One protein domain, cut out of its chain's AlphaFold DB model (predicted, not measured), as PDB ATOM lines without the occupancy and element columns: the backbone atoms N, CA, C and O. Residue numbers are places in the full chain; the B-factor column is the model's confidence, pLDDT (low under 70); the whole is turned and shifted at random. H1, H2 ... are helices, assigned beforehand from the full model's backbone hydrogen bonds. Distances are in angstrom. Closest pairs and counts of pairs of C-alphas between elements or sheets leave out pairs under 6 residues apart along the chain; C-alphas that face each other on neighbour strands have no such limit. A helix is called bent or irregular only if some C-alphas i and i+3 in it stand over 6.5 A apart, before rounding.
ATOM      1  N   ASP A   5     121.295  88.905 144.294       87.38
ATOM      2  CA  ASP A   5     120.356  89.692 143.480       87.38
ATOM      3  C   ASP A   5     118.902  89.206 143.620       87.38
ATOM      4  O   ASP A   5     117.986  90.018 143.716       87.38
ATOM      5  N   ILE A   6     118.676  87.889 143.680       88.31
ATOM      6  CA  ILE A   6     117.328  87.308 143.801       88.31
ATOM      7  C   ILE A   6     116.769  87.570 145.204       88.31
ATOM      8  O   ILE A   6     115.604  87.934 145.349       88.31
ATOM      9  N   LEU A   7     117.618  87.448 146.229       88.25
ATOM     10  CA  LEU A   7     117.266  87.740 147.619       88.25
ATOM     11  C   LEU A   7     116.820  89.203 147.790       88.25
ATOM     12  O   LEU A   7     115.790  89.487 148.408       88.25
ATOM     13  N   GLU A   8     117.604  90.136 147.251       88.75
ATOM     14  CA  GLU A   8     117.309  91.566 147.351       88.75
ATOM     15  C   GLU A   8     116.122  91.961 146.479       88.75
ATOM     16  O   GLU A   8     115.299  92.763 146.913       88.75
ATOM     17  N   CYS A   9     115.972  91.346 145.303       90.62
ATOM     18  CA  CYS A   9     114.805  91.535 144.450       90.62
ATOM     19  C   CYS A   9     113.514  91.105 145.159       90.62
ATOM     20  O   CYS A   9     112.575  91.893 145.218       90.62
ATOM     21  N   GLY A  10     113.483  89.917 145.774       91.25
ATOM     22  CA  GLY A  10     112.314  89.444 146.528       91.25
ATOM     23  C   GLY A  10     111.967  90.360 147.704       91.25
ATOM     24  O   GLY A  10     110.812  90.749 147.880       91.25
ATOM     25  N   SER A  11     112.984  90.796 148.452       91.62
ATOM     26  CA  SER A  11     112.810  91.748 149.557       91.62
ATOM     27  C   SER A  11     112.263  93.094 149.070       91.62
ATOM     28  O   SER A  11     111.325  93.630 149.655       91.62
ATOM     29  N   ARG A  12     112.812  93.630 147.974       92.69
ATOM     30  CA  ARG A  12     112.387  94.905 147.379       92.69
ATOM     31  C   ARG A  12     110.979  94.826 146.796       92.69
ATOM     32  O   ARG A  12     110.209  95.764 146.973       92.69
ATOM     33  N   ALA A  13     110.641  93.724 146.130       94.44
ATOM     34  CA  ALA A  13     109.312  93.496 145.575       94.44
ATOM     35  C   ALA A  13     108.254  93.505 146.686       94.44
ATOM     36  O   ALA A  13     107.273  94.240 146.590       94.44
ATOM     37  N   PHE A  14     108.507  92.785 147.782       93.38
ATOM     38  CA  PHE A  14     107.619  92.774 148.943       93.38
ATOM     39  C   PHE A  14     107.451  94.164 149.574       93.38
ATOM     40  O   PHE A  14     106.328  94.589 149.833       93.38
ATOM     41  N   VAL A  15     108.549  94.900 149.774       92.38
ATOM     42  CA  VAL A  15     108.505  96.276 150.301       92.38
ATOM     43  C   VAL A  15     107.656  97.172 149.400       92.38
ATOM     44  O   VAL A  15     106.735  97.825 149.879       92.38
ATOM     45  N   SER A  16     107.894  97.140 148.086       92.50
ATOM     46  CA  SER A  16     107.132  97.952 147.132       92.50
ATOM     47  C   SER A  16     105.644  97.600 147.104       92.50
ATOM     48  O   SER A  16     104.811  98.494 146.979       92.50
ATOM     49  N   PHE A  17     105.299  96.320 147.281       91.50
ATOM     50  CA  PHE A  17     103.916  95.872 147.393       91.50
ATOM     51  C   PHE A  17     103.241  96.491 148.623       91.50
ATOM     52  O   PHE A  17     102.208  97.141 148.478       91.50
ATOM     53  N   ILE A  18     103.854  96.380 149.805       90.12
ATOM     54  CA  ILE A  18     103.301  96.946 151.045       90.12
ATOM     55  C   ILE A  18     103.214  98.477 150.978       90.12
ATOM     56  O   ILE A  18     102.183  99.039 151.344       90.12
ATOM     57  N   GLU A  19     104.242  99.156 150.460       88.25
ATOM     58  CA  GLU A  19     104.220 100.614 150.273       88.25
ATOM     59  C   GLU A  19     103.108 101.051 149.317       88.25
ATOM     60  O   GLU A  19     102.390 102.011 149.596       88.25
ATOM     61  N   SER A  20     102.944 100.351 148.190       88.81
ATOM     62  CA  SER A  20     101.874 100.647 147.233       88.81
ATOM     63  C   SER A  20     100.500 100.463 147.875       88.81
ATOM     64  O   SER A  20      99.623 101.307 147.713       88.81
ATOM     65  N   TYR A  21     100.345  99.423 148.694       87.19
ATOM     66  CA  TYR A  21      99.110  99.147 149.410       87.19
ATOM     67  C   TYR A  21      98.783 100.235 150.438       87.19
ATOM     68  O   TYR A  21      97.622 100.591 150.614       87.19
ATOM     69  N   ALA A  22      99.801 100.770 151.115       83.81
ATOM     70  CA  ALA A  22      99.636 101.846 152.085       83.81
ATOM     71  C   ALA A  22      99.323 103.203 151.428       83.81
ATOM     72  O   ALA A  22      98.617 104.012 152.025       83.81
ATOM     73  N   ARG A  23      99.855 103.466 150.225       83.75
ATOM     74  CA  ARG A  23      99.666 104.739 149.503       83.75
ATOM     75  C   ARG A  23      98.369 104.811 148.700       83.75
ATOM     76  O   ARG A  23      97.856 105.908 148.512       83.75
ATOM     77  N   HIS A  24      97.884 103.690 148.171       82.19
ATOM     78  CA  HIS A  24      96.692 103.656 147.325       82.19
ATOM     79  C   HIS A  24      95.406 103.420 148.129       82.19
ATOM     80  O   HIS A  24      95.428 102.860 149.224       82.19
ATOM     81  N   ASP A  25      94.258 103.751 147.527       72.50
ATOM     82  CA  ASP A  25      92.912 103.576 148.106       72.50
ATOM     83  C   ASP A  25      92.501 102.102 148.312       72.50
ATOM     84  O   ASP A  25      91.354 101.792 148.633       72.50
ATOM     85  N   CYS A  26      93.439 101.159 148.186       68.25
ATOM     86  CA  CYS A  26      93.250  99.746 148.508       68.25
ATOM     87  C   CYS A  26      92.805  99.533 149.964       68.25
ATOM     88  O   CYS A  26      92.130  98.544 150.255       68.25
ATOM     89  N   ALA A  27      93.103 100.489 150.853       68.69
ATOM     90  CA  ALA A  27      92.615 100.508 152.228       68.69
ATOM     91  C   ALA A  27      91.077 100.534 152.344       68.69
ATOM     92  O   ALA A  27      90.553 100.077 153.359       68.69
ATOM     93  N   VAL A  28      90.360 101.035 151.328       77.81
ATOM     94  CA  VAL A  28      88.888 101.126 151.324       77.81
ATOM     95  C   VAL A  28      88.242  99.745 151.223       77.81
ATOM     96  O   VAL A  28      87.260  99.471 151.906       77.81
ATOM     97  N   VAL A  29      88.795  98.867 150.382       83.31
ATOM     98  CA  VAL A  29      88.253  97.515 150.161       83.31
ATOM     99  C   VAL A  29      88.815  96.539 151.188       83.31
ATOM    100  O   VAL A  29      88.077  95.746 151.766       83.31
ATOM    101  N   CYS A  30      90.120  96.622 151.442       80.44
ATOM    102  CA  CYS A  30      90.812  95.748 152.370       80.44
ATOM    103  C   CYS A  30      91.752  96.604 153.233       80.44
ATOM    104  O   CYS A  30      92.825  97.005 152.775       80.44
ATOM    105  N   PRO A  31      91.402  96.887 154.496       81.38
ATOM    106  CA  PRO A  31      92.285  97.622 155.388       81.38
ATOM    107  C   PRO A  31      93.626  96.909 155.508       81.38
ATOM    108  O   PRO A  31      93.666  95.687 155.660       81.38
ATOM    109  N   LEU A  32      94.729  97.666 155.522       80.31
ATOM    110  CA  LEU A  32      96.059  97.078 155.682       80.31
ATOM    111  C   LEU A  32      96.095  96.201 156.943       80.31
ATOM    112  O   LEU A  32      96.802  95.210 156.952       80.31
ATOM    113  N   GLN A  33      95.367  96.536 158.019       80.81
ATOM    114  CA  GLN A  33      95.296  95.748 159.266       80.81
ATOM    115  C   GLN A  33      94.830  94.300 159.059       80.81
ATOM    116  O   GLN A  33      95.359  93.405 159.708       80.81
ATOM    117  N   ASN A  34      93.921  94.072 158.110       84.12
ATOM    118  CA  ASN A  34      93.358  92.754 157.813       84.12
ATOM    119  C   ASN A  34      94.167  91.987 156.753       84.12
ATOM    120  O   ASN A  34      93.825  90.857 156.414       84.12
ATOM    121  N   LEU A  35      95.224  92.596 156.206       86.94
ATOM    122  CA  LEU A  35      96.092  91.959 155.225       86.94
ATOM    123  C   LEU A  35      96.987  90.917 155.908       86.94
ATOM    124  O   LEU A  35      97.736  91.249 156.831       86.94
ATOM    125  N   ASP A  36      96.964  89.677 155.412       88.50
ATOM    126  CA  ASP A  36      97.871  88.617 155.864       88.50
ATOM    127  C   ASP A  36      99.297  88.852 155.343       88.50
ATOM    128  O   ASP A  36      99.737  88.298 154.334       88.50
ATOM    129  N   VAL A  37     100.040  89.703 156.044       88.81
ATOM    130  CA  VAL A  37     101.421  90.055 155.695       88.81
ATOM    131  C   VAL A  37     102.342  88.828 155.712       88.81
ATOM    132  O   VAL A  37     103.275  88.750 154.913       88.81
ATOM    133  N   VAL A  38     102.089  87.864 156.602       89.44
ATOM    134  CA  VAL A  38     102.938  86.677 156.773       89.44
ATOM    135  C   VAL A  38     102.762  85.720 155.594       89.44
ATOM    136  O   VAL A  38     103.759  85.274 155.025       89.44
ATOM    137  N   GLY A  39     101.523  85.471 155.162       89.81
ATOM    138  CA  GLY A  39     101.239  84.684 153.960       89.81
ATOM    139  C   GLY A  39     101.878  85.280 152.705       89.81
ATOM    140  O   GLY A  39     102.535  84.571 151.941       89.81
ATOM    141  N   HIS A  40     101.796  86.605 152.539       90.38
ATOM    142  CA  HIS A  40     102.472  87.292 151.437       90.38
ATOM    143  C   HIS A  40     103.997  87.156 151.548       90.38
ATOM    144  O   HIS A  40     104.653  86.816 150.567       90.38
ATOM    145  N   ALA A  41     104.579  87.336 152.734       91.50
ATOM    146  CA  ALA A  41     106.018  87.163 152.939       91.50
ATOM    147  C   ALA A  41     106.510  85.757 152.539       91.50
ATOM    148  O   ALA A  41     107.586  85.625 151.949       91.50
ATOM    149  N   HIS A  42     105.710  84.719 152.801       89.69
ATOM    150  CA  HIS A  42     105.991  83.359 152.343       89.69
ATOM    151  C   HIS A  42     105.847  83.200 150.824       89.69
ATOM    152  O   HIS A  42     106.709  82.575 150.210       89.69
ATOM    153  N   ALA A  43     104.828  83.805 150.205       90.81
ATOM    154  CA  ALA A  43     104.642  83.785 148.750       90.81
ATOM    155  C   ALA A  43     105.800  84.462 147.991       90.81
ATOM    156  O   ALA A  43     106.228  83.974 146.947       90.81
ATOM    157  N   TYR A  44     106.360  85.542 148.547       89.75
ATOM    158  CA  TYR A  44     107.558  86.208 148.018       89.75
ATOM    159  C   TYR A  44     108.874  85.480 148.364       89.75
ATOM    160  O   TYR A  44     109.941  85.905 147.919       89.75
ATOM    161  N   GLY A  45     108.827  84.393 149.145       88.06
ATOM    162  CA  GLY A  45     110.003  83.589 149.490       88.06
ATOM    163  C   GLY A  45     111.014  84.317 150.380       88.06
ATOM    164  O   GLY A  45     112.223  84.116 150.241       88.06
ATOM    165  N   LEU A  46     110.549  85.192 151.276       89.94
ATOM    166  CA  LEU A  46     111.441  85.954 152.147       89.94
ATOM    167  C   LEU A  46     112.136  85.045 153.167       89.94
ATOM    168  O   LEU A  46     111.494  84.283 153.884       89.94
ATOM    169  N   LEU A  47     113.460  85.186 153.293       87.94
ATOM    170  CA  LEU A  47     114.235  84.526 154.357       87.94
ATOM    171  C   LEU A  47     114.146  85.289 155.685       87.94
ATOM    172  O   LEU A  47     114.205  84.707 156.771       87.94
ATOM    173  N   ARG A  48     114.014  86.617 155.596       87.06
ATOM    174  CA  ARG A  48     113.951  87.535 156.732       87.06
ATOM    175  C   ARG A  48     112.976  88.664 156.431       87.06
ATOM    176  O   ARG A  48     113.016  89.234 155.345       87.06
ATOM    177  N   MET A  49     112.174  89.031 157.427       87.81
ATOM    178  CA  MET A  49     111.279  90.184 157.329       87.81
ATOM    179  C   MET A  49     112.066  91.502 157.236       87.81
ATOM    180  O   MET A  49     112.897  91.770 158.117       87.81
ATOM    181  N   PRO A  50     111.791  92.337 156.216       88.25
ATOM    182  CA  PRO A  50     112.249  93.720 156.165       88.25
ATOM    183  C   PRO A  50     111.709  94.524 157.353       88.25
ATOM    184  O   PRO A  50     110.612  94.270 157.849       88.25
ATOM    185  N   ARG A  51     112.483  95.507 157.820       84.00
ATOM    186  CA  ARG A  51     112.022  96.460 158.838       84.00
ATOM    187  C   ARG A  51     111.333  97.622 158.130       84.00
ATOM    188  O   ARG A  51     111.991  98.315 157.364       84.00
ATOM    189  N   MET A  52     110.046  97.810 158.399       84.75
ATOM    190  CA  MET A  52     109.205  98.846 157.800       84.75
ATOM    191  C   MET A  52     108.324  99.509 158.858       84.75
ATOM    192  O   MET A  52     107.965  98.868 159.851       84.75
ATOM    193  N   ASP A  53     107.974 100.775 158.643       77.38
ATOM    194  CA  ASP A  53     107.170 101.561 159.584       77.38
ATOM    195  C   ASP A  53     105.685 101.176 159.514       77.38
ATOM    196  O   ASP A  53     104.997 101.159 160.529       77.38
ATOM    197  N   GLU A  54     105.227 100.724 158.349       82.38
ATOM    198  CA  GLU A  54     103.879 100.226 158.055       82.38
ATOM    199  C   GLU A  54     103.590  98.868 158.719       82.38
ATOM    200  O   GLU A  54     102.437  98.488 158.951       82.38
ATOM    201  N   LEU A  55     104.653  98.122 159.031       78.44
ATOM    202  CA  LEU A  55     104.599  96.833 159.722       78.44
ATOM    203  C   LEU A  55     104.878  96.964 161.225       78.44
ATOM    204  O   LEU A  55     104.855  95.966 161.952       78.44
ATOM    205  N   ARG A  56     105.150  98.180 161.707       75.38
ATOM    206  CA  ARG A  56     105.465  98.442 163.110       75.38
ATOM    207  C   ARG A  56     104.204  98.244 163.960       75.38
ATOM    208  O   ARG A  56     103.188  98.887 163.731       75.38
ATOM    209  N   GLY A  57     104.279  97.353 164.951       72.81
ATOM    210  CA  GLY A  57     103.170  97.066 165.872       72.81
ATOM    211  C   GLY A  57     102.215  95.948 165.437       72.81
ATOM    212  O   GLY A  57     101.165  95.801 166.049       72.81
ATOM    213  N   ARG A  58     102.564  95.160 164.410       78.81
ATOM    214  CA  ARG A  58     101.796  93.972 163.998       78.81
ATOM    215  C   ARG A  58     102.342  92.672 164.571       78.81
ATOM    216  O   ARG A  58     103.549  92.525 164.770       78.81
ATOM    217  N   ASP A  59     101.452  91.692 164.680       77.12
ATOM    218  CA  ASP A  59     101.785  90.321 165.049       77.12
ATOM    219  C   ASP A  59     102.456  89.589 163.879       77.12
ATOM    220  O   ASP A  59     101.821  88.985 163.021       77.12
ATOM    221  N   LEU A  60     103.788  89.654 163.840       79.62
ATOM    222  CA  LEU A  60     104.629  88.932 162.874       79.62
ATOM    223  C   LEU A  60     105.153  87.597 163.433       79.62
ATOM    224  O   LEU A  60     106.107  87.027 162.906       79.62
ATOM    225  N   THR A  61     104.563  87.104 164.522       79.75
ATOM    226  CA  THR A  61     105.006  85.903 165.251       79.75
ATOM    227  C   THR A  61     104.880  84.625 164.427       79.75
ATOM    228  O   THR A  61     105.681  83.708 164.597       79.75
ATOM    229  N   ALA A  62     103.922  84.577 163.500       84.62
ATOM    230  CA  ALA A  62     103.719  83.441 162.607       84.62
ATOM    231  C   ALA A  62     104.828  83.291 161.544       84.62
ATOM    232  O   ALA A  62     104.983  82.211 160.972       84.62
ATOM    233  N   PHE A  63     105.627  84.336 161.290       86.94
ATOM    234  CA  PHE A  63     106.702  84.270 160.304       86.94
ATOM    235  C   PHE A  63     107.912  83.502 160.853       86.94
ATOM    236  O   PHE A  63     108.675  83.999 161.690       86.94
ATOM    237  N   LYS A  64     108.133  82.295 160.327       84.69
ATOM    238  CA  LYS A  64     109.323  81.491 160.628       84.69
ATOM    239  C   LYS A  64     110.517  82.013 159.833       84.69
ATOM    240  O   LYS A  64     110.543  81.922 158.609       84.69
ATOM    241  N   ARG A  65     111.512  82.556 160.537       84.25
ATOM    242  CA  ARG A  65     112.790  82.949 159.928       84.25
ATOM    243  C   ARG A  65     113.551  81.702 159.494       84.25
ATOM    244  O   ARG A  65     113.563  80.714 160.220       84.25
ATOM    245  N   ALA A  66     114.195  81.772 158.335       82.81
ATOM    246  CA  ALA A  66     115.129  80.735 157.926       82.81
ATOM    247  C   ALA A  66     116.451  80.890 158.696       82.81
ATOM    248  O   ALA A  66     116.955  82.008 158.821       82.81
ATOM    249  N   ASP A  67     117.050  79.779 159.130       82.06
ATOM    250  CA  ASP A  67     118.357  79.731 159.814       82.06
ATOM    251  C   ASP A  67     119.544  79.935 158.851       82.06
ATOM    252  O   ASP A  67     120.627  79.374 159.011       82.06
ATOM    253  N   ILE A  68     119.340  80.725 157.798       84.00
ATOM    254  CA  ILE A  68     120.334  80.989 156.762       84.00
ATOM    255  C   ILE A  68     120.945  82.361 157.021       84.00
ATOM    256  O   ILE A  68     120.245  83.379 157.050       84.00
ATOM    257  N   ASP A  69     122.271  82.407 157.139       81.31
ATOM    258  CA  ASP A  69     122.980  83.675 157.222       81.31
ATOM    259  C   ASP A  69     122.969  84.392 155.865       81.31
ATOM    260  O   ASP A  69     123.801  84.160 154.985       81.31
ATOM    261  N   THR A  70     122.028  85.322 155.714       80.38
ATOM    262  CA  THR A  70     121.911  86.160 154.515       80.38
ATOM    263  C   THR A  70     123.177  86.966 154.216       80.38
ATOM    264  O   THR A  70     123.378  87.355 153.064       80.38
ATOM    265  N   SER A  71     124.023  87.247 155.215       80.00
ATOM    266  CA  SER A  71     125.197  88.107 155.056       80.00
ATOM    267  C   SER A  71     126.339  87.442 154.284       80.00
ATOM    268  O   SER A  71     127.090  88.151 153.606       80.00
ATOM    269  N   SER A  72     126.396  86.107 154.325       82.81
ATOM    270  CA  SER A  72     127.372  85.272 153.618       82.81
ATOM    271  C   SER A  72     127.077  85.101 152.120       82.81
ATOM    272  O   SER A  72     127.941  84.667 151.357       82.81
ATOM    273  N   ILE A  73     125.868  85.460 151.672       84.50
ATOM    274  CA  ILE A  73     125.455  85.344 150.270       84.50
ATOM    275  C   ILE A  73     126.075  86.495 149.469       84.50
ATOM    276  O   ILE A  73     125.621  87.637 149.561       84.50
ATOM    277  N   ALA A  74     127.096  86.187 148.670       84.62
ATOM    278  CA  ALA A  74     127.776  87.158 147.815       84.62
ATOM    279  C   ALA A  74     127.024  87.421 146.498       84.62
ATOM    280  O   ALA A  74     126.257  86.584 146.001       84.62
TER     281      ALA A  74
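This is residues 5 to 74 of the 159 residues of the protein "DUF4217 domain-containing protein" of Toxocara canis (UniProt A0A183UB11). Start at residue 5 and you see one long helix, H1, lying along the length of the domain; after residue 23 the backbone turns through the small H2 and folds back to the short H3, close to H1. From there a long stretch with no named element, residues 44 to 74, winds in a wide loop and ends near where H1 begins. The 70 printed residues hold three named helices, in the order H1, H2, H3, and no named strand; by these elements the class is all helix, though only 30 of the 70 residues are in them. The whole is only just compact, close to loose, with a radius of gyration of the C-alphas of 12.8 A, and it is elongated, spanning 41 by 24 by 20 A.

Begin with H1, residues 5 to 23, which touches no helix. A tight link of two residues leads to H2, residues 26 to 29, and the two helices are close but not clearly touching; their closest C-alphas, those of Tyr 21 and Ala 27, are 7.2 A apart. A short link of seven residues then leads to H3, residues 37 to 43, which is apart from H2. Look at Phe 14 and Ala 41 for the closest C-alphas of H1 and H3, 7.1 A apart: these helices are close but not clearly touching. They run opposite ways at a steep tilt of 37 degrees, only just past shallow. In H1 and H3 every O i to N i+4 pair is within hydrogen-bond range; H2 is too short for such a pair, and its one O i to N i+3 pair is within range.

Find C-alpha 5 at (120.356, 89.692, 143.480); from there H1 runs 26.3 A to C-alpha 23 at (99.666, 104.739, 149.503). H2 goes from Cys 26 to Val 29, 5.7 A from first to last C-alpha. H3 goes from Val 37 to Ala 43, 9.9 A, and you find its last C-alpha at (104.642, 83.785, 148.750). None of these helices is bent or irregular.

The two C-alphas farthest apart are those of Val 28 and Ser 72, 41.7 A, yet the first and last printed C-alphas, Asp 5 and Ala 74, are 9.0 A apart. Neither link between named helices is long, but residues 44 to 74 make 31 residues with no named element, their C-alphas 6 to 22 A from the mean of the C-alphas. The printed part has no cut. Its mean pLDDT is 84.9, and residues 26 to 27, which belong to H2, are under 70.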